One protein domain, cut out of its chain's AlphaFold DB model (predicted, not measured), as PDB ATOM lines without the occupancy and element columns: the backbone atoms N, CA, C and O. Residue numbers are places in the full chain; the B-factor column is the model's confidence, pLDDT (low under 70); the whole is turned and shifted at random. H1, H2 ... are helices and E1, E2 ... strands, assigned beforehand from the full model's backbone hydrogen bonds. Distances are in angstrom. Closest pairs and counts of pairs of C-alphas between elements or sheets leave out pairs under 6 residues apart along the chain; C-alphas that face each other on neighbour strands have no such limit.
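AT A GLANCE: This is residues 787 to 981 of the 981 residues of the protein "Hypothetical protein" of Medioppia subpectinata (UniProt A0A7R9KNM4). A body of crossed helices, in which H2 packs on H7, H7 on H9 and H9 on H6 near the middle, has a long arm: H3 runs outward, short H4 lies at the far end, and H5 runs back. Two small two-stranded sheets complete the body, the hairpin E2 and E3 beside H2, and E1 with E4 near the last residues of H2. The printed part has 195 residues, with named elements in the order H1 H2 H3 H4 H5 E1 E2 E3 E4 H6 H7 H8 H9, mostly helix, and both sheets antiparallel. It is compact, with a radius of gyration of the C-alphas of 17.6 A and spans of 51 by 35 by 29 A, the arm making the length.

HOW THE PARTS SIT: H1, residues 789 to 792, and H2, residues 795 to 809, only just touch, with 3 pairs of C-alphas within 8 A, and only at the corner; the closest C-alphas, of Gln 792 and Val 798, are 6.2 A apart. H3, residues 821 to 836, is close to but not clearly touching H4, residues 839 to 845, with C-alphas 833 and 839 closest at 7.5 A, about perpendicular at 79 degrees. H5, residues 856 to 870, is close to but not clearly touching H3, with C-alphas 823 and 864 closest at 6.1 A, at a shallow tilt of 4 degrees, opposite ways. E1, residues 874 to 877, and E4, residues 903 to 906, are antiparallel neighbours, with N 875 and O 905 within hydrogen-bond range at 2.9 A. Between them in the chain, E2, residues 886 to 889, and E3, residues 894 to 896, form an antiparallel hairpin, with N 887 and O 895 at 2.8 A. The closest C-alphas of H2 and E3, those of Leu 801 and Ile 894, are 6.5 A apart; those of H2 and E1, His 809 and Phe 876, 4.8 A. H6 spans residues 908 to 916. H7, residues 932 to 950, touches H2 at a steep tilt of 47 degrees, the same way, with C-alphas 802 and 942 closest at 4.7 A. H8, residues 952 to 956, and H7 touch only at the corner, with C-alphas 947 and 954 closest at 5.8 A. H9, residues 962 to 974, touches H6 at a steep tilt of 62 degrees, with C-alphas 912 and 972 closest at 4.8 A. With its residues 962 to 966 H9 touches H7, C-alphas 939 and 962 being closest at 6.7 A; with residues 967 to 972 it touches residues 866 to 870 of H5, C-alphas 870 and 968 being closest at 6.4 A. Every O i to N i+4 pair is within hydrogen-bond range in H2, H3, H4, H5, H6, H8 and H9, and 13 of 15 in H7; H1 is too short for such a pair.

IN THESE COORDINATES: H1 begins at C-alpha 789 (81.439, 145.473, 107.978). H2 is 21.0 A long, H3 22.1 A, H5 20.7 A, H7 25.9 A and H9 17.0 A. H4 has its C-alpha 845 at (58.931, 138.703, 87.865), and H9 ends at C-alpha 974 (78.626, 156.261, 91.963).

THE WHOLE: The two C-alphas farthest apart, those of Thr 841 and Gln 952, are 54.2 A apart. The printed part has no cut and ends at the chain's last residue, 981. The links H2 to H3 and H6 to H7 are long. The mean pLDDT of the printed part is 82.1; it is under 70 at residue 814 and residues 816 to 820, 848 to 854, 921 to 928 and 974 to 981.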
ATOM      1  N   PHE A 787      85.333 138.744 104.844       90.75
ATOM      2  CA  PHE A 787      85.549 140.139 105.209       90.75
ATOM      3  C   PHE A 787      84.226 140.896 105.384       90.75
ATOM      4  O   PHE A 787      83.457 141.037 104.434       90.75
ATOM      5  N   ARG A 788      83.953 141.371 106.602       88.12
ATOM      6  CA  ARG A 788      82.656 141.946 107.016       88.12
ATOM      7  C   ARG A 788      82.746 143.415 107.433       88.12
ATOM      8  O   ARG A 788      83.823 143.957 107.664       88.12
ATOM      9  N   VAL A 789      81.584 144.051 107.596       87.12
ATOM     10  CA  VAL A 789      81.439 145.473 107.978       87.12
ATOM     11  C   VAL A 789      82.155 145.827 109.290       87.12
ATOM     12  O   VAL A 789      82.699 146.919 109.443       87.12
ATOM     13  N   ASP A 790      82.197 144.921 110.267       86.75
ATOM     14  CA  ASP A 790      82.935 145.134 111.517       86.75
ATOM     15  C   ASP A 790      84.457 145.159 111.310       86.75
ATOM     16  O   ASP A 790      85.183 145.845 112.030       86.75
ATOM     17  N   GLU A 791      84.942 144.466 110.288       89.38
ATOM     18  CA  GLU A 791      86.362 144.313 109.982       89.38
ATOM     19  C   GLU A 791      86.874 145.427 109.069       89.38
ATOM     20  O   GLU A 791      88.035 145.820 109.187       89.38
ATOM     21  N   GLN A 792      85.991 146.011 108.252       89.69
ATOM     22  CA  GLN A 792      86.219 147.256 107.507       89.69
ATOM     23  C   GLN A 792      86.604 148.423 108.433       89.69
ATOM     24  O   GLN A 792      87.303 149.344 108.024       89.69
ATOM     25  N   LYS A 793      86.223 148.365 109.716       88.50
ATOM     26  CA  LYS A 793      86.591 149.367 110.734       88.50
ATOM     27  C   LYS A 793      87.962 149.127 111.362       88.50
ATOM     28  O   LYS A 793      88.400 149.935 112.178       88.50
ATOM     29  N   ASN A 794      88.637 148.022 111.040       92.38
ATOM     30  CA  ASN A 794      89.953 147.690 111.579       92.38
ATOM     31  C   ASN A 794      91.061 148.237 110.661       92.38
ATOM     32  O   ASN A 794      91.336 147.635 109.619       92.38
ATOM     33  N   PRO A 795      91.792 149.301 111.060       93.12
ATOM     34  CA  PRO A 795      92.783 149.936 110.189       93.12
ATOM     35  C   PRO A 795      93.922 148.999 109.770       93.12
ATOM     36  O   PRO A 795      94.526 149.195 108.718       93.12
ATOM     37  N   LYS A 796      94.227 147.973 110.581       94.44
ATOM     38  CA  LYS A 796      95.262 146.986 110.254       94.44
ATOM     39  C   LYS A 796      94.820 146.089 109.098       94.44
ATOM     40  O   LYS A 796      95.601 145.898 108.174       94.44
ATOM     41  N   LEU A 797      93.589 145.574 109.148       94.50
ATOM     42  CA  LEU A 797      93.040 144.712 108.094       94.50
ATOM     43  C   LEU A 797      92.815 145.499 106.799       94.50
ATOM     44  O   LEU A 797      93.193 145.031 105.735       94.50
ATOM     45  N   VAL A 798      92.294 146.725 106.890       95.12
ATOM     46  CA  VAL A 798      92.115 147.619 105.730       95.12
ATOM     47  C   VAL A 798      93.449 147.899 105.035       95.12
ATOM     48  O   VAL A 798      93.553 147.756 103.818       95.12
ATOM     49  N   ARG A 799      94.495 148.234 105.801       96.62
ATOM     50  CA  ARG A 799      95.843 148.441 105.253       96.62
ATOM     51  C   ARG A 799      96.393 147.174 104.605       96.62
ATOM     52  O   ARG A 799      96.993 147.249 103.538       96.62
ATOM     53  N   GLU A 800      96.215 146.026 105.249       96.94
ATOM     54  CA  GLU A 800      96.674 144.743 104.717       96.94
ATOM     55  C   GLU A 800      95.959 144.383 103.404       96.94
ATOM     56  O   GLU A 800      96.616 143.970 102.450       96.94
ATOM     57  N   LEU A 801      94.646 144.617 103.314       96.94
ATOM     58  CA  LEU A 801      93.867 144.403 102.093       96.94
ATOM     59  C   LEU A 801      94.343 145.319 100.961       96.94
ATOM     60  O   LEU A 801      94.570 144.845  99.850       96.94
ATOM     61  N   ALA A 802      94.575 146.603 101.252       97.75
ATOM     62  CA  ALA A 802      95.116 147.556 100.284       97.75
ATOM     63  C   ALA A 802      96.489 147.114  99.749       97.75
ATOM     64  O   ALA A 802      96.741 147.169  98.546       97.75
ATOM     65  N   GLN A 803      97.360 146.605 100.628       97.56
ATOM     66  CA  GLN A 803      98.666 146.063 100.245       97.56
ATOM     67  C   GLN A 803      98.545 144.792  99.394       97.56
ATOM     68  O   GLN A 803      99.279 144.629  98.418       97.56
ATOM     69  N   LYS A 804      97.618 143.887  99.735       97.00
ATOM     70  CA  LYS A 804      97.342 142.677  98.944       97.00
ATOM     71  C   LYS A 804      96.821 143.033  97.553       97.00
ATOM     72  O   LYS A 804      97.313 142.463  96.583       97.00
ATOM     73  N   LEU A 805      95.921 144.011  97.447       97.38
ATOM     74  CA  LEU A 805      95.414 144.495  96.164       97.38
ATOM     75  C   LEU A 805      96.512 145.171  95.328       97.38
ATOM     76  O   LEU A 805      96.634 144.896  94.140       97.38
ATOM     77  N   ALA A 806      97.385 145.974  95.944       97.06
ATOM     78  CA  ALA A 806      98.542 146.566  95.261       97.06
ATOM     79  C   ALA A 806      99.489 145.503  94.681       97.06
ATOM     80  O   ALA A 806      99.966 145.634  93.550       97.06
ATOM     81  N   ARG A 807      99.736 144.425  95.433       96.12
ATOM     82  CA  ARG A 807     100.533 143.276  94.970       96.12
ATOM     83  C   ARG A 807      99.832 142.493  93.865       96.12
ATOM     84  O   ARG A 807     100.501 142.093  92.914       96.12
ATOM     85  N   LEU A 808      98.514 142.314  93.961       95.88
ATOM     86  CA  LEU A 808      97.705 141.690  92.913       95.88
ATOM     87  C   LEU A 808      97.824 142.469  91.598       95.88
ATOM     88  O   LEU A 808      98.298 141.917  90.611       95.88
ATOM     89  N   HIS A 809      97.538 143.772  91.622       94.88
ATOM     90  CA  HIS A 809      97.621 144.653  90.453       94.88
ATOM     91  C   HIS A 809      99.031 144.758  89.852       94.88
ATOM     92  O   HIS A 809      99.184 145.024  88.661       94.88
ATOM     93  N   SER A 810     100.071 144.523  90.657       89.94
ATOM     94  CA  SER A 810     101.468 144.503  90.201       89.94
ATOM     95  C   SER A 810     101.926 143.126  89.698       89.94
ATOM     96  O   SER A 810     103.082 142.967  89.298       89.94
ATOM     97  N   THR A 811     101.062 142.108  89.738       84.88
ATOM     98  CA  THR A 811     101.417 140.741  89.351       84.88
ATOM     99  C   THR A 811     101.361 140.557  87.837       84.88
ATOM    100  O   THR A 811     100.356 140.828  87.192       84.88
ATOM    101  N   SER A 812     102.431 140.006  87.258       77.19
ATOM    102  CA  SER A 812     102.430 139.564  85.862       77.19
ATOM    103  C   SER A 812     102.084 138.082  85.770       77.19
ATOM    104  O   SER A 812     102.924 137.235  86.060       77.19
ATOM    105  N   VAL A 813     100.879 137.776  85.289       73.00
ATOM    106  CA  VAL A 813     100.434 136.407  84.975       73.00
ATOM    107  C   VAL A 813     100.588 136.146  83.464       73.00
ATOM    108  O   VAL A 813     100.307 137.061  82.676       73.00
ATOM    109  N   PRO A 814     101.047 134.960  83.006       68.00
ATOM    110  CA  PRO A 814     101.243 134.641  81.583       68.00
ATOM    111  C   PRO A 814      99.921 134.325  80.855       68.00
ATOM    112  O   PRO A 814      99.744 133.271  80.257       68.00
ATOM    113  N   ILE A 815      98.990 135.272  80.910       72.06
ATOM    114  CA  ILE A 815      97.694 135.265  80.223       72.06
ATOM    115  C   ILE A 815      97.610 136.482  79.291       72.06
ATOM    116  O   ILE A 815      98.493 137.350  79.319       72.06
ATOM    117  N   LYS A 816      96.545 136.568  78.487       67.00
ATOM    118  CA  LYS A 816      96.276 137.718  77.609       67.00
ATOM    119  C   LYS A 816      96.357 139.037  78.398       67.00
ATOM    120  O   LYS A 816      95.745 139.171  79.457       67.00
ATOM    121  N   LYS A 817      97.157 139.988  77.902       68.81
ATOM    122  CA  LYS A 817      97.524 141.249  78.583       68.81
ATOM    123  C   LYS A 817      96.479 142.346  78.465       68.81
ATOM    124  O   LYS A 817      96.514 143.286  79.247       68.81
ATOM    125  N   PHE A 818      95.563 142.218  77.517       67.50
ATOM    126  CA  PHE A 818      94.365 143.038  77.455       67.50
ATOM    127  C   PHE A 818      93.244 142.220  76.828       67.50
ATOM    128  O   PHE A 818      93.336 141.823  75.665       67.50
ATOM    129  N   SER A 819      92.221 141.906  77.616       61.69
ATOM    130  CA  SER A 819      91.085 141.090  77.183       61.69
ATOM    131  C   SER A 819      89.884 141.920  76.733       61.69
ATOM    132  O   SER A 819      89.049 141.377  76.013       61.69
ATOM    133  N   ASN A 820      89.802 143.203  77.122       68.69
ATOM    134  CA  ASN A 820      88.571 144.003  77.042       68.69
ATOM    135  C   ASN A 820      87.370 143.205  77.584       68.69
ATOM    136  O   ASN A 820      86.296 143.189  76.981       68.69
ATOM    137  N   TRP A 821      87.601 142.444  78.661       74.00
ATOM    138  CA  TRP A 821      86.709 141.363  79.062       74.00
ATOM    139  C   TRP A 821      85.391 141.926  79.559       74.00
ATOM    140  O   TRP A 821      84.348 141.433  79.160       74.00
ATOM    141  N   ILE A 822      85.427 142.998  80.351       74.50
ATOM    142  CA  ILE A 822      84.217 143.553  80.963       74.50
ATOM    143  C   ILE A 822      83.203 144.072  79.920       74.50
ATOM    144  O   ILE A 822      82.045 143.658  79.982       74.50
ATOM    145  N   PRO A 823      83.579 144.906  78.924       74.75
ATOM    146  CA  PRO A 823      82.649 145.291  77.860       74.75
ATOM    147  C   PRO A 823      82.104 144.104  77.056       74.75
ATOM    148  O   PRO A 823      80.903 144.051  76.803       74.75
ATOM    149  N   ASN A 824      82.963 143.142  76.700       76.44
ATOM    150  CA  ASN A 824      82.553 141.961  75.933       76.44
ATOM    151  C   ASN A 824      81.606 141.067  76.746       76.44
ATOM    152  O   ASN A 824      80.621 140.564  76.215       76.44
ATOM    153  N   TYR A 825      81.873 140.914  78.045       76.88
ATOM    154  CA  TYR A 825      81.038 140.159  78.973       76.88
ATOM    155  C   TYR A 825      79.622 140.732  79.016       76.88
ATOM    156  O   TYR A 825      78.651 139.979  78.961       76.88
ATOM    157  N   PHE A 826      79.491 142.061  79.066       78.12
ATOM    158  CA  PHE A 826      78.179 142.691  79.004       78.12
ATOM    159  C   PHE A 826      77.448 142.387  77.694       78.12
ATOM    160  O   PHE A 826      76.279 142.016  77.747       78.12
ATOM    161  N   ASP A 827      78.122 142.489  76.546       79.00
ATOM    162  CA  ASP A 827      77.519 142.203  75.238       79.00
ATOM    163  C   ASP A 827      77.057 140.753  75.102       79.00
ATOM    164  O   ASP A 827      75.920 140.485  74.705       79.00
ATOM    165  N   GLU A 828      77.923 139.812  75.466       79.50
ATOM    166  CA  GLU A 828      77.652 138.381  75.357       79.50
ATOM    167  C   GLU A 828      76.472 137.971  76.242       79.50
ATOM    168  O   GLU A 828      75.521 137.351  75.760       79.50
ATOM    169  N   TYR A 829      76.486 138.362  77.520       76.50
ATOM    170  CA  TYR A 829      75.431 137.986  78.462       76.50
ATOM    171  C   TYR A 829      74.117 138.708  78.194       76.50
ATOM    172  O   TYR A 829      73.052 138.108  78.355       76.50
ATOM    173  N   TYR A 830      74.167 139.973  77.774       78.44
ATOM    174  CA  TYR A 830      72.969 140.707  77.386       78.44
ATOM    175  C   TYR A 830      72.322 140.081  76.144       78.44
ATOM    176  O   TYR A 830      71.119 139.802  76.141       78.44
ATOM    177  N   SER A 831      73.122 139.756  75.122       79.19
ATOM    178  CA  SER A 831      72.653 139.044  73.928       79.19
ATOM    179  C   SER A 831      72.106 137.655  74.270       79.19
ATOM    180  O   SER A 831      71.068 137.246  73.741       79.19
ATOM    181  N   GLU A 832      72.771 136.908  75.154       77.62
ATOM    182  CA  GLU A 832      72.317 135.586  75.590       77.62
ATOM    183  C   GLU A 832      70.997 135.673  76.364       77.62
ATOM    184  O   GLU A 832      70.079 134.896  76.085       77.62
ATOM    185  N   ALA A 833      70.863 136.635  77.284       75.75
ATOM    186  CA  ALA A 833      69.636 136.866  78.039       75.75
ATOM    187  C   ALA A 833      68.465 137.197  77.103       75.75
ATOM    188  O   ALA A 833      67.430 136.533  77.181       75.75
ATOM    189  N   ASN A 834      68.663 138.123  76.159       75.31
ATOM    190  CA  ASN A 834      67.675 138.468  75.130       75.31
ATOM    191  C   ASN A 834      67.271 137.274  74.257       75.31
ATOM    192  O   ASN A 834      66.113 137.141  73.871       75.31
ATOM    193  N   SER A 835      68.214 136.380  73.945       79.31
ATOM    194  CA  SER A 835      67.925 135.196  73.127       79.31
ATOM    195  C   SER A 835      67.082 134.134  73.846       79.31
ATOM    196  O   SER A 835      66.453 133.299  73.192       79.31
ATOM    197  N   ARG A 836      67.083 134.133  75.185       75.81
ATOM    198  CA  ARG A 836      66.502 133.062  76.015       75.81
ATOM    199  C   ARG A 836      65.264 133.477  76.782       75.81
ATOM    200  O   ARG A 836      64.425 132.625  77.073       75.81
ATOM    201  N   PHE A 837      65.183 134.746  77.150       77.25
ATOM    202  CA  PHE A 837      64.147 135.275  78.016       77.25
ATOM    203  C   PHE A 837      63.462 136.456  77.345       77.25
ATOM    204  O   PHE A 837      64.089 137.279  76.685       77.25
ATOM    205  N   GLU A 838      62.161 136.571  77.577       80.56
ATOM    206  CA  GLU A 838      61.447 137.810  77.316       80.56
ATOM    207  C   GLU A 838      61.759 138.776  78.466       80.56
ATOM    208  O   GLU A 838      61.207 138.646  79.561       80.56
ATOM    209  N   LEU A 839      62.694 139.707  78.240       73.69
ATOM    210  CA  LEU A 839      63.215 140.595  79.289       73.69
ATOM    211  C   LEU A 839      62.106 141.349  80.036       73.69
ATOM    212  O   LEU A 839      62.176 141.485  81.253       73.69
ATOM    213  N   GLN A 840      61.048 141.761  79.333       72.12
ATOM    214  CA  GLN A 840      59.905 142.450  79.937       72.12
ATOM    215  C   GLN A 840      59.212 141.599  81.013       72.12
ATOM    216  O   GLN A 840      58.904 142.096  82.097       72.12
ATOM    217  N   THR A 841      59.017 140.310  80.735       77.62
ATOM    218  CA  THR A 841      58.442 139.344  81.678       77.62
ATOM    219  C   THR A 841      59.371 139.155  82.877       77.62
ATOM    220  O   THR A 841      58.920 139.168  84.022       77.62
ATOM    221  N   LEU A 842      60.686 139.090  82.643       74.56
ATOM    222  CA  LEU A 842      61.682 138.982  83.711       74.56
ATOM    223  C   LEU A 842      61.695 140.222  84.625       74.56
ATOM    224  O   LEU A 842      61.794 140.088  85.843       74.56
ATOM    225  N   TYR A 843      61.544 141.432  84.075       76.56
ATOM    226  CA  TYR A 843      61.466 142.665  84.872       76.56
ATOM    227  C   TYR A 843      60.252 142.685  85.801       76.56
ATOM    228  O   TYR A 843      60.324 143.197  86.922       76.56
ATOM    229  N   GLU A 844      59.129 142.140  85.334       74.25
ATOM    230  CA  GLU A 844      57.912 141.992  86.128       74.25
ATOM    231  C   GLU A 844      58.083 140.940  87.226       74.25
ATOM    232  O   GLU A 844      57.757 141.224  88.381       74.25
ATOM    233  N   GLU A 845      58.660 139.780  86.904       78.75
ATOM    234  CA  GLU A 845      58.931 138.703  87.865       78.75
ATOM    235  C   GLU A 845      59.935 139.114  88.952       78.75
ATOM    236  O   GLU A 845      59.737 138.807  90.130       78.75
ATOM    237  N   CYS A 846      60.989 139.846  88.585       70.62
ATOM    238  CA  CYS A 846      61.994 140.351  89.521       70.62
ATOM    239  C   CYS A 846      61.548 141.614  90.278       70.62
ATOM    240  O   CYS A 846      62.297 142.106  91.120       70.62
ATOM    241  N   ASN A 847      60.355 142.147  89.987       71.62
ATOM    242  CA  ASN A 847      59.842 143.402  90.538       71.62
ATOM    243  C   ASN A 847      60.844 144.575  90.409       71.62
ATOM    244  O   ASN A 847      60.986 145.387  91.325       71.62
ATOM    245  N   CYS A 848      61.559 144.650  89.281       67.56
ATOM    246  CA  CYS A 848      62.571 145.679  89.048       67.56
ATOM    247  C   CYS A 848      61.968 146.841  88.248       67.56
ATOM    248  O   CYS A 848      61.908 146.820  87.020       67.56
ATOM    249  N   GLU A 849      61.453 147.841  88.960       65.75
ATOM    250  CA  GLU A 849      60.675 148.949  88.384       65.75
ATOM    251  C   GLU A 849      61.534 149.889  87.518       65.75
ATOM    252  O   GLU A 849      61.090 150.385  86.488       65.75
ATOM    253  N   THR A 850      62.805 150.006  87.878       65.50
ATOM    254  CA  THR A 850      63.902 150.650  87.149       65.50
ATOM    255  C   THR A 850      64.036 150.210  85.692       65.50
ATOM    256  O   THR A 850      63.993 151.047  84.786       65.50
ATOM    257  N   PHE A 851      64.127 148.897  85.439       66.38
ATOM    258  CA  PHE A 851      64.335 148.355  84.089       66.38
ATOM    259  C   PHE A 851      63.102 148.514  83.191       66.38
ATOM    260  O   PHE A 851      63.186 148.310  81.986       66.38
ATOM    261  N   LYS A 852      61.955 148.926  83.753       65.56
ATOM    262  CA  LYS A 852      60.755 149.286  82.982       65.56
ATOM    263  C   LYS A 852      60.803 150.712  82.431       65.56
ATOM    264  O   LYS A 852      59.994 151.046  81.568       65.56
ATOM    265  N   THR A 853      61.681 151.563  82.962       68.81
ATOM    266  CA  THR A 853      61.738 153.002  82.638       68.81
ATOM    267  C   THR A 853      62.994 153.416  81.874       68.81
ATOM    268  O   THR A 853      63.019 154.520  81.331       68.81
ATOM    269  N   HIS A 854      63.981 152.522  81.769       68.44
ATOM    270  CA  HIS A 854      65.269 152.758  81.121       68.44
ATOM    271  C   HIS A 854      65.517 151.754  79.995       68.44
ATOM    272  O   HIS A 854      65.147 150.584  80.097       68.44
ATOM    273  N   ASP A 855      66.147 152.224  78.920       76.12
ATOM    274  CA  ASP A 855      66.530 151.396  77.779       76.12
ATOM    275  C   ASP A 855      67.915 150.785  78.015       76.12
ATOM    276  O   ASP A 855      68.920 151.496  77.999       76.12
ATOM    277  N   LEU A 856      67.970 149.472  78.253       75.56
ATOM    278  CA  LEU A 856      69.215 148.787  78.613       75.56
ATOM    279  C   LEU A 856      70.292 148.866  77.530       75.56
ATOM    280  O   LEU A 856      71.466 148.938  77.879       75.56
ATOM    281  N   ASP A 857      69.910 148.880  76.252       78.25
ATOM    282  CA  ASP A 857      70.858 149.049  75.148       78.25
ATOM    283  C   ASP A 857      71.575 150.406  75.256       78.25
ATOM    284  O   ASP A 857      72.806 150.484  75.222       78.25
ATOM    285  N   THR A 858      70.809 151.483  75.468       82.88
ATOM    286  CA  THR A 858      71.353 152.834  75.663       82.88
ATOM    287  C   THR A 858      72.217 152.937  76.922       82.88
ATOM    288  O   THR A 858      73.302 153.526  76.873       82.88
ATOM    289  N   GLU A 859      71.771 152.361  78.042       79.62
ATOM    290  CA  GLU A 859      72.528 152.366  79.303       79.62
ATOM    291  C   GLU A 859      73.850 151.598  79.175       79.62
ATOM    292  O   GLU A 859      74.886 152.038  79.682       79.62
ATOM    293  N   LEU A 860      73.849 150.477  78.447       79.75
ATOM    294  CA  LEU A 860      75.046 149.669  78.252       79.75
ATOM    295  C   LEU A 860      76.086 150.383  77.381       79.75
ATOM    296  O   LEU A 860      77.269 150.405  77.729       79.75
ATOM    297  N   GLU A 861      75.662 151.026  76.292       83.75
ATOM    298  CA  GLU A 861      76.558 151.830  75.453       83.75
ATOM    299  C   GLU A 861      77.119 153.047  76.201       83.75
ATOM    300  O   GLU A 861      78.309 153.371  76.088       83.75
ATOM    301  N   TRP A 862      76.296 153.698  77.028       84.81
ATOM    302  CA  TRP A 862      76.758 154.765  77.914       84.81
ATOM    303  C   TRP A 862      77.810 154.262  78.912       84.81
ATOM    304  O   TRP A 862      78.867 154.890  79.049       84.81
ATOM    305  N   LEU A 863      77.568 153.116  79.555       79.56
ATOM    306  CA  LEU A 863      78.492 152.510  80.511       79.56
ATOM    307  C   LEU A 863      79.837 152.166  79.856       79.56
ATOM    308  O   LEU A 863      80.888 152.529  80.388       79.56
ATOM    309  N   LYS A 864      79.831 151.535  78.675       80.25
ATOM    310  CA  LYS A 864      81.059 151.223  77.920       80.25
ATOM    311  C   LYS A 864      81.870 152.477  77.608       80.25
ATOM    312  O   LYS A 864      83.084 152.499  77.818       80.25
ATOM    313  N   LYS A 865      81.207 153.544  77.150       83.31
ATOM    314  CA  LYS A 865      81.864 154.825  76.860       83.31
ATOM    315  C   LYS A 865      82.482 155.440  78.117       83.31
ATOM    316  O   LYS A 865      83.628 155.887  78.087       83.31
ATOM    317  N   LEU A 866      81.745 155.427  79.221       81.69
ATOM    318  CA  LEU A 866      82.186 155.954  80.509       81.69
ATOM    319  C   LEU A 866      83.411 155.201  81.064       81.69
ATOM    320  O   LEU A 866      84.333 155.829  81.594       81.69
ATOM    321  N   ILE A 867      83.451 153.872  80.917       77.62
ATOM    322  CA  ILE A 867      84.607 153.045  81.303       77.62
ATOM    323  C   ILE A 867      85.862 153.508  80.552       77.62
ATOM    324  O   ILE A 867      86.893 153.760  81.176       77.62
ATOM    325  N   VAL A 868      85.760 153.713  79.234       79.12
ATOM    326  CA  VAL A 868      86.879 154.192  78.404       79.12
ATOM    327  C   VAL A 868      87.309 155.614  78.800       79.12
ATOM    328  O   VAL A 868      88.499 155.878  78.959       79.12
ATOM    329  N   GLU A 869      86.363 156.529  79.036       83.69
ATOM    330  CA  GLU A 869      86.638 157.923  79.447       83.69
ATOM    331  C   GLU A 869      87.229 158.057  80.865       83.69
ATOM    332  O   GLU A 869      87.756 159.112  81.253       83.69
ATOM    333  N   THR A 870      87.146 157.000  81.674       83.62
ATOM    334  CA  THR A 870      87.751 156.988  83.008       83.62
ATOM    335  C   THR A 870      89.275 157.033  82.923       83.62
ATOM    336  O   THR A 870      89.882 157.672  83.786       83.62
ATOM    337  N   ASP A 871      89.860 156.464  81.858       87.06
ATOM    338  CA  ASP A 871      91.308 156.276  81.675       87.06
ATOM    339  C   ASP A 871      91.931 155.538  82.875       87.06
ATOM    340  O   ASP A 871      92.916 155.963  83.487       87.06
ATOM    341  N   SER A 872      91.278 154.442  83.280       89.06
ATOM    342  CA  SER A 872      91.822 153.530  84.286       89.06
ATOM    343  C   SER A 872      92.980 152.738  83.670       89.06
ATOM    344  O   SER A 872      92.849 152.232  82.556       89.06
ATOM    345  N   PRO A 873      94.098 152.543  84.383       89.19
ATOM    346  CA  PRO A 873      95.139 151.624  83.944       89.19
ATOM    347  C   PRO A 873      94.635 150.176  83.845       89.19
ATOM    348  O   PRO A 873      93.862 149.725  84.696       89.19
ATOM    349  N   VAL A 874      95.131 149.451  82.839       85.56
ATOM    350  CA  VAL A 874      94.969 147.995  82.714       85.56
ATOM    351  C   VAL A 874      96.006 147.312  83.601       85.56
ATOM    352  O   VAL A 874      97.208 147.544  83.452       85.56
ATOM    353  N   MET A 875      95.540 146.488  84.535       88.44
ATOM    354  CA  MET A 875      96.359 145.745  85.495       88.44
ATOM    355  C   MET A 875      95.796 144.332  85.659       88.44
ATOM    356  O   MET A 875      94.700 144.046  85.191       88.44
ATOM    357  N   PHE A 876      96.532 143.433  86.313       90.38
ATOM    358  CA  PHE A 876      95.970 142.131  86.667       90.38
ATOM    359  C   PHE A 876      94.971 142.300  87.822       90.38
ATOM    360  O   PHE A 876      95.384 142.585  88.945       90.38
ATOM    361  N   THR A 877      93.679 142.159  87.537       91.81
ATOM    362  CA  THR A 877      92.560 142.446  88.447       91.81
ATOM    363  C   THR A 877      91.856 141.178  88.906       91.81
ATOM    364  O   THR A 877      91.820 140.179  88.184       91.81
ATOM    365  N   HIS A 878      91.238 141.232  90.083       93.38
ATOM    366  CA  HIS A 878      90.360 140.180  90.589       93.38
ATOM    367  C   HIS A 878      89.019 140.135  89.838       93.38
ATOM    368  O   HIS A 878      88.478 139.056  89.600       93.38
ATOM    369  N   VAL A 879      88.502 141.309  89.466       88.75
ATOM    370  CA  VAL A 879      87.191 141.629  88.873       88.75
ATOM    371  C   VAL A 879      86.003 141.429  89.825       88.75
ATOM    372  O   VAL A 879      85.086 142.247  89.853       88.75
ATOM    373  N   ASP A 880      86.047 140.399  90.670       88.12
ATOM    374  CA  ASP A 880      85.007 140.104  91.671       88.12
ATOM    375  C   ASP A 880      85.488 140.319  93.123       88.12
ATOM    376  O   ASP A 880      85.340 139.448  93.981       88.12
ATOM    377  N   LEU A 881      86.173 141.437  93.407       91.06
ATOM    378  CA  LEU A 881      86.765 141.703  94.730       91.06
ATOM    379  C   LEU A 881      85.709 142.096  95.781       91.06
ATOM    380  O   LEU A 881      85.604 143.248  96.198       91.06
ATOM    381  N   ARG A 882      84.920 141.114  96.210       86.62
ATOM    382  CA  ARG A 882      83.834 141.248  97.190       86.62
ATOM    383  C   ARG A 882      84.226 140.729  98.560       86.62
ATOM    384  O   ARG A 882      85.156 139.929  98.692       86.62
ATOM    385  N   GLY A 883      83.472 141.103  99.594       87.56
ATOM    386  CA  GLY A 883      83.757 140.654 100.962       87.56
ATOM    387  C   GLY A 883      83.783 139.125 101.105       87.56
ATOM    388  O   GLY A 883      84.496 138.594 101.956       87.56
ATOM    389  N   SER A 884      83.012 138.401 100.287       85.81
ATOM    390  CA  SER A 884      82.935 136.933 100.292       85.81
ATOM    391  C   SER A 884      84.218 136.272  99.790       85.81
ATOM    392  O   SER A 884      84.515 135.153 100.204       85.81
ATOM    393  N   ASN A 885      84.984 136.992  98.968       90.94
ATOM    394  CA  ASN A 885      86.209 136.540  98.305       90.94
ATOM    395  C   ASN A 885      87.479 137.018  99.041       90.94
ATOM    396  O   ASN A 885      88.606 136.812  98.591       90.94
ATOM    397  N   ILE A 886      87.303 137.644 100.211       93.62
ATOM    398  CA  ILE A 886      88.375 138.104 101.093       93.62
ATOM    399  C   ILE A 886      88.285 137.301 102.392       93.62
ATOM    400  O   ILE A 886      87.414 137.527 103.234       93.62
ATOM    401  N   MET A 887      89.199 136.349 102.570       92.94
ATOM    402  CA  MET A 887      89.277 135.535 103.778       92.94
ATOM    403  C   MET A 887      90.143 136.229 104.818       92.94
ATOM    404  O   MET A 887      91.311 136.533 104.576       92.94
ATOM    405  N   VAL A 888      89.603 136.400 106.018       93.81
ATOM    406  CA  VAL A 888      90.377 136.821 107.179       93.81
ATOM    407  C   VAL A 888      90.630 135.613 108.064       93.81
ATOM    408  O   VAL A 888      89.708 134.928 108.522       93.81
ATOM    409  N   THR A 889      91.906 135.359 108.300       91.69
ATOM    410  CA  THR A 889      92.407 134.160 108.963       91.69
ATOM    411  C   THR A 889      93.056 134.521 110.297       91.69
ATOM    412  O   THR A 889      93.510 135.649 110.503       91.69
ATOM    413  N   GLU A 890      93.103 133.567 111.228       84.38
ATOM    414  CA  GLU A 890      93.737 133.789 112.537       84.38
ATOM    415  C   GLU A 890      95.272 133.890 112.434       84.38
ATOM    416  O   GLU A 890      95.894 134.623 113.203       84.38
ATOM    417  N   THR A 891      95.881 133.166 111.489       82.75
ATOM    418  CA  THR A 891      97.337 132.980 111.377       82.75
ATOM    419  C   THR A 891      97.980 133.723 110.215       82.75
ATOM    420  O   THR A 891      99.097 134.213 110.355       82.75
ATOM    421  N   ASP A 892      97.302 133.801 109.071       83.06
ATOM    422  CA  ASP A 892      97.879 134.266 107.804       83.06
ATOM    423  C   ASP A 892      97.390 135.675 107.406       83.06
ATOM    424  O   ASP A 892      97.747 136.170 106.340       83.06
ATOM    425  N   GLY A 893      96.577 136.322 108.253       90.31
ATOM    426  CA  GLY A 893      95.969 137.620 107.961       90.31
ATOM    427  C   GLY A 893      94.922 137.518 106.852       90.31
ATOM    428  O   GLY A 893      94.016 136.681 106.943       90.31
ATOM    429  N   ILE A 894      95.032 138.363 105.829       94.38
ATOM    430  CA  ILE A 894      94.139 138.408 104.668       94.38
ATOM    431  C   ILE A 894      94.659 137.521 103.535       94.38
ATOM    432  O   ILE A 894      95.790 137.661 103.054       94.38
ATOM    433  N   VAL A 895      93.776 136.648 103.055       93.88
ATOM    434  CA  VAL A 895      93.989 135.783 101.893       93.88
ATOM    435  C   VAL A 895      92.848 136.019 100.907       93.88
ATOM    436  O   VAL A 895      91.681 135.901 101.274       93.88
ATOM    437  N   LEU A 896      93.178 136.368  99.666       95.12
ATOM    438  CA  LEU A 896      92.189 136.514  98.598       95.12
ATOM    439  C   LEU A 896      91.847 135.128  98.037       95.12
ATOM    440  O   LEU A 896      92.691 134.229  98.055       95.12
ATOM    441  N   CYS A 897      90.630 134.921  97.552       91.44
ATOM    442  CA  CYS A 897      90.223 133.666  96.922       91.44
ATOM    443  C   CYS A 897      89.228 133.905  95.789       91.44
ATOM    444  O   CYS A 897      88.686 134.987  95.672       91.44
ATOM    445  N   ASP A 898      88.947 132.851  95.024       87.00
ATOM    446  CA  ASP A 898      87.975 132.873  93.926       87.00
ATOM    447  C   ASP A 898      88.365 133.794  92.755       87.00
ATOM    448  O   ASP A 898      87.644 134.694  92.337       87.00
ATOM    449  N   PHE A 899      89.542 133.528  92.185       87.81
ATOM    450  CA  PHE A 899      90.099 134.252  91.037       87.81
ATOM    451  C   PHE A 899      89.470 133.845  89.686       87.81
ATOM    452  O   PHE A 899      90.116 133.935  88.643       87.81
ATOM    453  N   GLU A 900      88.230 133.346  89.686       78.88
ATOM    454  CA  GLU A 900      87.575 132.741  88.515       78.88
ATOM    455  C   GLU A 900      87.353 133.730  87.355       78.88
ATOM    456  O   GLU A 900      87.306 133.320  86.192       78.88
ATOM    457  N   TYR A 901      87.232 135.020  87.676       82.56
ATOM    458  CA  TYR A 901      87.038 136.122  86.725       82.56
ATOM    459  C   TYR A 901      88.291 136.983  86.536       82.56
ATOM    460  O   TYR A 901      88.266 137.991  85.828       82.56
ATOM    461  N   SER A 902      89.395 136.618  87.188       88.69
ATOM    462  CA  SER A 902      90.594 137.444  87.184       88.69
ATOM    463  C   SER A 902      91.231 137.490  85.797       88.69
ATOM    464  O   SER A 902      91.411 136.475  85.127       88.69
ATOM    465  N   CYS A 903      91.598 138.684  85.349       85.69
ATOM    466  CA  CYS A 903      92.193 138.911  84.037       85.69
ATOM    467  C   CYS A 903      92.976 140.232  84.026       85.69
ATOM    468  O   CYS A 903      93.096 140.891  85.055       85.69
ATOM    469  N   ASN A 904      93.576 140.597  82.888       82.50
ATOM    470  CA  ASN A 904      94.149 141.935  82.736       82.50
ATOM    471  C   ASN A 904      93.067 142.893  82.226       82.50
ATOM    472  O   ASN A 904      92.759 142.887  81.030       82.50
ATOM    473  N   ASP A 905      92.518 143.701  83.130       86.12
ATOM    474  CA  ASP A 905      91.454 144.667  82.848       86.12
ATOM    475  C   ASP A 905      91.642 145.948  83.691       86.12
ATOM    476  O   ASP A 905      92.667 146.151  84.352       86.12
ATOM    477  N   TYR A 906      90.690 146.873  83.615       87.81
ATOM    478  CA  TYR A 906      90.725 148.151  84.309       87.81
ATOM    479  C   TYR A 906      90.651 147.962  85.830       87.81
ATOM    480  O   TYR A 906      89.626 147.549  86.373       87.81
ATOM    481  N   ARG A 907      91.706 148.369  86.550       92.25
ATOM    482  CA  ARG A 907      91.771 148.266  88.024       92.25
ATOM    483  C   ARG A 907      90.635 148.973  88.766       92.25
ATOM    484  O   ARG A 907      90.335 148.621  89.904       92.25
ATOM    485  N   GLY A 908      90.022 149.973  88.127       90.25
ATOM    486  CA  GLY A 908      88.871 150.688  88.662       90.25
ATOM    487  C   GLY A 908      87.754 149.741  89.097       90.25
ATOM    488  O   GLY A 908      87.106 150.011  90.100       90.25
ATOM    489  N   PHE A 909      87.569 148.612  88.406       88.00
ATOM    490  CA  PHE A 909      86.529 147.642  88.749       88.00
ATOM    491  C   PHE A 909      86.763 146.936  90.080       88.00
ATOM    492  O   PHE A 909      85.805 146.751  90.821       88.00
ATOM    493  N   ASP A 910      88.006 146.604  90.434       93.19
ATOM    494  CA  ASP A 910      88.293 146.005  91.743       93.19
ATOM    495  C   ASP A 910      87.967 146.975  92.875       93.19
ATOM    496  O   ASP A 910      87.351 146.593  93.872       93.19
ATOM    497  N   PHE A 911      88.325 148.251  92.701       92.62
ATOM    498  CA  PHE A 911      87.922 149.289  93.642       92.62
ATOM    499  C   PHE A 911      86.403 149.437  93.692       92.62
ATOM    500  O   PHE A 911      85.836 149.544  94.779       92.62
ATOM    501  N   GLY A 912      85.745 149.432  92.535       87.00
ATOM    502  CA  GLY A 912      84.310 149.630  92.464       87.00
ATOM    503  C   GLY A 912      83.523 148.511  93.130       87.00
ATOM    504  O   GLY A 912      82.683 148.765  93.995       87.00
ATOM    505  N   THR A 913      83.855 147.265  92.811       85.94
ATOM    506  CA  THR A 913      83.254 146.082  93.426       85.94
ATOM    507  C   THR A 913      83.472 146.072  94.942       85.94
ATOM    508  O   THR A 913      82.514 145.872  95.692       85.94
ATOM    509  N   LEU A 914      84.687 146.384  95.406       89.88
ATOM    510  CA  LEU A 914      85.009 146.427  96.833       89.88
ATOM    511  C   LEU A 914      84.202 147.493  97.586       89.88
ATOM    512  O   LEU A 914      83.643 147.215  98.649       89.88
ATOM    513  N   PHE A 915      84.148 148.719  97.056       88.31
ATOM    514  CA  PHE A 915      83.504 149.835  97.750       88.31
ATOM    515  C   PHE A 915      81.978 149.856  97.607       88.31
ATOM    516  O   PHE A 915      81.310 150.501  98.412       88.31
ATOM    517  N   THR A 916      81.414 149.113  96.649       81.00
ATOM    518  CA  THR A 916      79.955 148.946  96.514       81.00
ATOM    519  C   THR A 916      79.351 148.145  97.674       81.00
ATOM    520  O   THR A 916      78.232 148.429  98.090       81.00
ATOM    521  N   GLU A 917      80.084 147.180  98.240       78.56
ATOM    522  CA  GLU A 917      79.637 146.386  99.406       78.56
ATOM    523  C   GLU A 917      80.101 146.962 100.754       78.56
ATOM    524  O   GLU A 917      79.820 146.411 101.829       78.56
ATOM    525  N   TRP A 918      80.840 148.071 100.717       84.12
ATOM    526  CA  TRP A 918      81.390 148.698 101.910       84.12
ATOM    527  C   TRP A 918      80.267 149.300 102.756       84.12
ATOM    528  O   TRP A 918      79.357 149.929 102.231       84.12
ATOM    529  N   ASP A 919      80.300 149.070 104.069       80.62
ATOM    530  CA  ASP A 919      79.257 149.424 105.046       80.62
ATOM    531  C   ASP A 919      77.880 148.730 104.896       80.62
ATOM    532  O   ASP A 919      77.110 148.729 105.860       80.62
ATOM    533  N   VAL A 920      77.569 148.095 103.756       72.62
ATOM    534  CA  VAL A 920      76.257 147.462 103.477       72.62
ATOM    535  C   VAL A 920      76.238 145.960 103.805       72.62
ATOM    536  O   VAL A 920      75.231 145.441 104.287       72.62
ATOM    537  N   GLY A 921      77.361 145.256 103.626       68.00
ATOM    538  CA  GLY A 921      77.437 143.800 103.815       68.00
ATOM    539  C   GLY A 921      76.854 143.002 102.636       68.00
ATOM    540  O   GLY A 921      76.819 143.496 101.517       68.00
ATOM    541  N   TYR A 922      76.423 141.754 102.878       62.94
ATOM    542  CA  TYR A 922      75.993 140.805 101.825       62.94
ATOM    543  C   TYR A 922      74.489 140.819 101.504       62.94
ATOM    544  O   TYR A 922      74.026 140.020 100.688       62.94
ATOM    545  N   GLU A 923      73.696 141.640 102.193       56.78
ATOM    546  CA  GLU A 923      72.252 141.701 101.964       56.78
ATOM    547  C   GLU A 923      71.956 142.648 100.797       56.78
ATOM    548  O   GLU A 923      72.334 143.817 100.826       56.78
ATOM    549  N   TRP A 924      71.265 142.143  99.768       47.16
ATOM    550  CA  TRP A 924      70.777 142.953  98.653       47.16
ATOM    551  C   TRP A 924      69.814 144.023  99.184       47.16
ATOM    552  O   TRP A 924      68.682 143.718  99.566       47.16
ATOM    553  N   GLY A 925      70.265 145.274  99.238       50.38
ATOM    554  CA  GLY A 925      69.494 146.376  99.797       50.38
ATOM    555  C   GLY A 925      70.111 147.738  99.501       50.38
ATOM    556  O   GLY A 925      71.298 147.857  99.215       50.38
ATOM    557  N   VAL A 926      69.273 148.774  99.560       51.22
ATOM    558  CA  VAL A 926      69.627 150.168  99.266       51.22
ATOM    559  C   VAL A 926      70.462 150.744 100.419       51.22
ATOM    560  O   VAL A 926      69.946 151.431 101.302       51.22
ATOM    561  N   GLY A 927      71.749 150.406 100.453       54.16
ATOM    562  CA  GLY A 927      72.746 151.066 101.290       54.16
ATOM    563  C   GLY A 927      73.310 152.311 100.600       54.16
ATOM    564  O   GLY A 927      73.327 152.401  99.377       54.16
ATOM    565  N   GLY A 928      73.738 153.308 101.379       61.03
ATOM    566  CA  GLY A 928      74.459 154.462 100.834       61.03
ATOM    567  C   GLY A 928      75.907 154.098 100.495       61.03
ATOM    568  O   GLY A 928      76.498 153.263 101.170       61.03
ATOM    569  N   PHE A 929      76.481 154.749  99.481       73.75
ATOM    570  CA  PHE A 929      77.903 154.621  99.150       73.75
ATOM    571  C   PHE A 929      78.792 155.086 100.317       73.75
ATOM    572  O   PHE A 929      78.456 156.068 100.988       73.75
ATOM    573  N   THR A 930      79.912 154.395 100.554       81.62
ATOM    574  CA  THR A 930      80.810 154.714 101.675       81.62
ATOM    575  C   THR A 930      81.448 156.101 101.533       81.62
ATOM    576  O   THR A 930      81.572 156.655 100.438       81.62
ATOM    577  N   ASP A 931      81.830 156.697 102.660       84.62
ATOM    578  CA  ASP A 931      82.366 158.054 102.694       84.62
ATOM    579  C   ASP A 931      83.858 158.131 102.315       84.62
ATOM    580  O   ASP A 931      84.636 157.194 102.515       84.62
ATOM    581  N   ASP A 932      84.281 159.292 101.799       88.75
ATOM    582  CA  ASP A 932      85.670 159.530 101.382       88.75
ATOM    583  C   ASP A 932      86.682 159.311 102.540       88.75
ATOM    584  O   ASP A 932      87.835 158.975 102.269       88.75
ATOM    585  N   ASN A 933      86.293 159.435 103.821       88.75
ATOM    586  CA  ASN A 933      87.203 159.183 104.952       88.75
ATOM    587  C   ASN A 933      87.501 157.691 105.156       88.75
ATOM    588  O   ASN A 933      88.521 157.373 105.770       88.75
ATOM    589  N   ASN A 934      86.658 156.790 104.645       87.56
ATOM    590  CA  ASN A 934      86.928 155.350 104.629       87.56
ATOM    591  C   ASN A 934      87.761 154.950 103.401       87.56
ATOM    592  O   ASN A 934      88.649 154.104 103.509       87.56
ATOM    593  N   ILE A 935      87.518 155.590 102.253       92.06
ATOM    594  CA  ILE A 935      88.186 155.267 100.980       92.06
ATOM    595  C   ILE A 935      89.633 155.776 100.967       92.06
ATOM    596  O   ILE A 935      90.551 155.031 100.619       92.06
ATOM    597  N   ILE A 936      89.863 157.034 101.362       95.00
ATOM    598  CA  ILE A 936      91.177 157.688 101.237       95.00
ATOM    599  C   ILE A 936      92.298 156.895 101.939       95.00
ATOM    600  O   ILE A 936      93.292 156.606 101.271       95.00
ATOM    601  N   PRO A 937      92.166 156.453 103.210       95.25
ATOM    602  CA  PRO A 937      93.232 155.704 103.881       95.25
ATOM    603  C   PRO A 937      93.576 154.367 103.207       95.25
ATOM    604  O   PRO A 937      94.727 153.914 103.265       95.25
ATOM    605  N   PHE A 938      92.590 153.724 102.569       96.44
ATOM    606  CA  PHE A 938      92.813 152.512 101.783       96.44
ATOM    607  C   PHE A 938      93.623 152.835 100.524       96.44
ATOM    608  O   PHE A 938      94.645 152.196 100.280       96.44
ATOM    609  N   ILE A 939      93.215 153.854  99.756       97.56
ATOM    610  CA  ILE A 939      93.909 154.250  98.520       97.56
ATOM    611  C   ILE A 939      95.336 154.736  98.809       97.56
ATOM    612  O   ILE A 939      96.258 154.381  98.080       97.56
ATOM    613  N   GLU A 940      95.557 155.487  99.888       97.25
ATOM    614  CA  GLU A 940      96.903 155.895 100.311       97.25
ATOM    615  C   GLU A 940      97.786 154.677 100.614       97.25
ATOM    616  O   GLU A 940      98.896 154.574 100.091       97.25
ATOM    617  N   SER A 941      97.267 153.703 101.371       98.00
ATOM    618  CA  SER A 941      97.988 152.456 101.672       98.00
ATOM    619  C   SER A 941      98.284 151.632 100.410       98.00
ATOM    620  O   SER A 941      99.349 151.018 100.309       98.00
ATOM    621  N   TYR A 942      97.355 151.625  99.449       98.25
ATOM    622  CA  TYR A 942      97.520 150.980  98.147       98.25
ATOM    623  C   TYR A 942      98.645 151.650  97.342       98.25
ATOM    624  O   TYR A 942      99.576 150.968  96.917       98.25
ATOM    625  N   ILE A 943      98.619 152.983  97.203       97.25
ATOM    626  CA  ILE A 943      99.650 153.750  96.483       97.25
ATOM    627  C   ILE A 943     101.024 153.536  97.128       97.25
ATOM    628  O   ILE A 943     101.998 153.272  96.422       97.25
ATOM    629  N   GLU A 944     101.116 153.621  98.459       97.00
ATOM    630  CA  GLU A 944     102.369 153.409  99.190       97.00
ATOM    631  C   GLU A 944     102.988 152.040  98.895       97.00
ATOM    632  O   GLU A 944     104.201 151.933  98.715       97.00
ATOM    633  N   GLU A 945     102.176 150.983  98.849       97.44
ATOM    634  CA  GLU A 945     102.661 149.640  98.544       97.44
ATOM    635  C   GLU A 945     103.022 149.485  97.063       97.44
ATOM    636  O   GLU A 945     104.083 148.941  96.753       97.44
ATOM    637  N   SER A 946     102.217 150.023  96.144       96.06
ATOM    638  CA  SER A 946     102.528 150.013  94.711       96.06
ATOM    639  C   SER A 946     103.851 150.716  94.398       96.06
ATOM    640  O   SER A 946     104.646 150.199  93.613       96.06
ATOM    641  N   VAL A 947     104.154 151.837  95.060       95.50
ATOM    642  CA  VAL A 947     105.448 152.531  94.919       95.50
ATOM    643  C   VAL A 947     106.611 151.684  95.444       95.50
ATOM    644  O   VAL A 947     107.700 151.741  94.877       95.50
ATOM    645  N   LYS A 948     106.419 150.861  96.483       95.12
ATOM    646  CA  LYS A 948     107.472 149.933  96.944       95.12
ATOM    647  C   LYS A 948     107.748 148.816  95.941       95.12
ATOM    648  O   LYS A 948     108.890 148.382  95.843       95.12
ATOM    649  N   ILE A 949     106.717 148.343  95.241       91.25
ATOM    650  CA  ILE A 949     106.820 147.216  94.304       91.25
ATOM    651  C   ILE A 949     107.376 147.677  92.956       91.25
ATOM    652  O   ILE A 949     108.324 147.092  92.443       91.25
ATOM    653  N   VAL A 950     106.779 148.724  92.384       86.56
ATOM    654  CA  VAL A 950     107.055 149.192  91.016       86.56
ATOM    655  C   VAL A 950     108.106 150.310  91.000       86.56
ATOM    656  O   VAL A 950     108.745 150.563  89.982       86.56
ATOM    657  N   GLY A 951     108.333 150.980  92.129       88.56
ATOM    658  CA  GLY A 951     109.279 152.085  92.230       88.56
ATOM    659  C   GLY A 951     108.697 153.421  91.765       88.56
ATOM    660  O   GLY A 951     107.486 153.651  91.762       88.56
ATOM    661  N   GLN A 952     109.588 154.341  91.390       83.56
ATOM    662  CA  GLN A 952     109.223 155.727  91.069       83.56
ATOM    663  C   GLN A 952     108.400 155.873  89.787       83.56
ATOM    664  O   GLN A 952     107.716 156.880  89.624       83.56
ATOM    665  N   ASP A 953     108.424 154.884  88.898       82.69
ATOM    666  CA  ASP A 953     107.648 154.941  87.660       82.69
ATOM    667  C   ASP A 953     106.142 154.856  87.931       82.69
ATOM    668  O   ASP A 953     105.368 155.539  87.264       82.69
ATOM    669  N   PHE A 954     105.724 154.157  88.993       88.56
ATOM    670  CA  PHE A 954     104.330 154.186  89.441       88.56
ATOM    671  C   PHE A 954     103.910 155.587  89.891       88.56
ATOM    672  O   PHE A 954     102.848 156.063  89.507       88.56
ATOM    673  N   ALA A 955     104.751 156.273  90.667       85.06
ATOM    674  CA  ALA A 955     104.442 157.603  91.192       85.06
ATOM    675  C   ALA A 955     104.432 158.707  90.115       85.06
ATOM    676  O   ALA A 955     103.837 159.762  90.332       85.06
ATOM    677  N   ARG A 956     105.111 158.493  88.979       87.88
ATOM    678  CA  ARG A 956     105.196 159.458  87.868       87.88
ATOM    679  C   ARG A 956     103.968 159.466  86.964       87.88
ATOM    680  O   ARG A 956     103.723 160.476  86.313       87.88
ATOM    681  N   ASP A 957     103.233 158.362  86.897       88.56
ATOM    682  CA  ASP A 957     102.001 158.283  86.120       88.56
ATOM    683  C   ASP A 957     100.873 159.013  86.867       88.56
ATOM    684  O   ASP A 957     100.483 158.622  87.969       88.56
ATOM    685  N   GLU A 958     100.337 160.086  86.279       91.00
ATOM    686  CA  GLU A 958      99.279 160.898  86.896       91.00
ATOM    687  C   GLU A 958      98.006 160.092  87.192       91.00
ATOM    688  O   GLU A 958      97.278 160.409  88.146       91.00
ATOM    689  N   ARG A 959      97.773 159.004  86.444       92.06
ATOM    690  CA  ARG A 959      96.658 158.081  86.682       92.06
ATOM    691  C   ARG A 959      96.792 157.367  88.025       92.06
ATOM    692  O   ARG A 959      95.803 156.918  88.584       92.06
ATOM    693  N   ASN A 960      97.983 157.297  88.615       95.19
ATOM    694  CA  ASN A 960      98.209 156.703  89.938       95.19
ATOM    695  C   ASN A 960      98.056 157.700  91.098       95.19
ATOM    696  O   ASN A 960      98.269 157.340  92.256       95.19
ATOM    697  N   SER A 961      97.684 158.951  90.815       94.75
ATOM    698  CA  SER A 961      97.412 159.937  91.860       94.75
ATOM    699  C   SER A 961      96.160 159.577  92.666       94.75
ATOM    700  O   SER A 961      95.181 159.065  92.121       94.75
ATOM    701  N   LEU A 962      96.143 159.937  93.957       95.44
ATOM    702  CA  LEU A 962      94.963 159.781  94.823       95.44
ATOM    703  C   LEU A 962      93.704 160.360  94.163       95.44
ATOM    704  O   LEU A 962      92.651 159.736  94.169       95.44
ATOM    705  N   LYS A 963      93.818 161.537  93.536       94.12
ATOM    706  CA  LYS A 963      92.698 162.196  92.858       94.12
ATOM    707  C   LYS A 963      92.132 161.354  91.709       94.12
ATOM    708  O   LYS A 963      90.913 161.293  91.567       94.12
ATOM    709  N   HIS A 964      92.990 160.749  90.888       94.44
ATOM    710  CA  HIS A 964      92.544 159.937  89.753       94.44
ATOM    711  C   HIS A 964      91.972 158.599  90.213       94.44
ATOM    712  O   HIS A 964      90.888 158.237  89.779       94.44
ATOM    713  N   ILE A 965      92.595 157.932  91.185       95.06
ATOM    714  CA  ILE A 965      92.045 156.685  91.737       95.06
ATOM    715  C   ILE A 965      90.693 156.934  92.426       95.06
ATOM    716  O   ILE A 965      89.761 156.157  92.255       95.06
ATOM    717  N   MET A 966      90.519 158.062  93.124       91.81
ATOM    718  CA  MET A 966      89.204 158.453  93.653       91.81
ATOM    719  C   MET A 966      88.166 158.681  92.542       91.81
ATOM    720  O   MET A 966      86.988 158.399  92.755       91.81
ATOM    721  N   LYS A 967      88.570 159.173  91.359       89.69
ATOM    722  CA  LYS A 967      87.695 159.246  90.174       89.69
ATOM    723  C   LYS A 967      87.348 157.838  89.680       89.69
ATOM    724  O   LYS A 967      86.178 157.600  89.421       89.69
ATOM    725  N   GLU A 968      88.314 156.922  89.581       91.19
ATOM    726  CA  GLU A 968      88.073 155.521  89.185       91.19
ATOM    727  C   GLU A 968      87.057 154.844  90.116       91.19
ATOM    728  O   GLU A 968      86.058 154.303  89.640       91.19
ATOM    729  N   VAL A 969      87.266 154.948  91.435       88.94
ATOM    730  CA  VAL A 969      86.343 154.440  92.465       88.94
ATOM    731  C   VAL A 969      84.947 155.004  92.228       88.94
ATOM    732  O   VAL A 969      83.986 154.254  92.127       88.94
ATOM    733  N   LYS A 970      84.821 156.327  92.093       83.69
ATOM    734  CA  LYS A 970      83.525 156.993  91.927       83.69
ATOM    735  C   LYS A 970      82.843 156.623  90.617       83.69
ATOM    736  O   LYS A 970      81.664 156.322  90.616       83.69
ATOM    737  N   VAL A 971      83.551 156.565  89.497       80.06
ATOM    738  CA  VAL A 971      82.918 156.214  88.217       80.06
ATOM    739  C   VAL A 971      82.425 154.766  88.204       80.06
ATOM    740  O   VAL A 971      81.342 154.499  87.689       80.06
ATOM    741  N   THR A 972      83.169 153.851  88.823       75.88
ATOM    742  CA  THR A 972      82.796 152.429  88.887       75.88
ATOM    743  C   THR A 972      81.736 152.111  89.947       75.88
ATOM    744  O   THR A 972      81.185 151.015  89.926       75.88
ATOM    745  N   THR A 973      81.401 153.056  90.839       72.94
ATOM    746  CA  THR A 973      80.429 152.865  91.944       72.94
ATOM    747  C   THR A 973      79.244 153.833  91.905       72.94
ATOM    748  O   THR A 973      78.088 153.442  92.046       72.94
ATOM    749  N   GLU A 974      79.516 155.123  91.718       52.84
ATOM    750  CA  GLU A 974      78.626 156.261  91.963       52.84
ATOM    751  C   GLU A 974      77.619 156.466  90.823       52.84
ATOM    752  O   GLU A 974      76.522 156.976  91.055       52.84
ATOM    753  N   ASN A 975      77.930 156.000  89.612       48.00
ATOM    754  CA  ASN A 975      77.015 156.076  88.471       48.00
ATOM    755  C   ASN A 975      75.933 154.983  88.461       48.00
ATOM    756  O   ASN A 975      74.963 155.119  87.728       48.00
ATOM    757  N   ILE A 976      76.033 153.982  89.344       48.62
ATOM    758  CA  ILE A 976      74.935 153.043  89.630       48.62
ATOM    759  C   ILE A 976      73.943 153.653  90.646       48.62
ATOM    760  O   ILE A 976      72.786 153.252  90.702       48.62
ATOM    761  N   TYR A 977      74.361 154.664  91.426       43.66
ATOM    762  CA  TYR A 977      73.577 155.183  92.557       43.66
ATOM    763  C   TYR A 977      73.077 156.634  92.429       43.66
ATOM    764  O   TYR A 977      72.053 156.956  93.032       43.66
ATOM    765  N   LYS A 978      73.760 157.543  91.710       37.53
ATOM    766  CA  LYS A 978      73.389 158.981  91.692       37.53
ATOM    767  C   LYS A 978      72.539 159.447  90.511       37.53
ATOM    768  O   LYS A 978      71.818 160.431  90.674       37.53
ATOM    769  N   ASN A 979      72.569 158.758  89.377       34.75
ATOM    770  CA  ASN A 979      71.626 158.987  88.280       34.75
ATOM    771  C   ASN A 979      70.634 157.837  88.288       34.75
ATOM    772  O   ASN A 979      70.791 156.921  87.499       34.75
ATOM    773  N   GLY A 980      69.719 157.856  89.263       34.28
ATOM    774  CA  GLY A 980      68.828 156.744  89.581       34.28
ATOM    775  C   GLY A 980      68.443 155.883  88.381       34.28
ATOM    776  O   GLY A 980      67.856 156.377  87.424       34.28
ATOM    777  N   LEU A 981      68.781 154.602  88.512       36.34
ATOM    778  CA  LEU A 981      67.912 153.500  88.128       36.34
ATOM    779  C   LEU A 981      66.420 153.886  88.201       36.34
ATOM    780  O   LEU A 981      66.005 154.445  89.244       36.34
TER     781      LEU A 981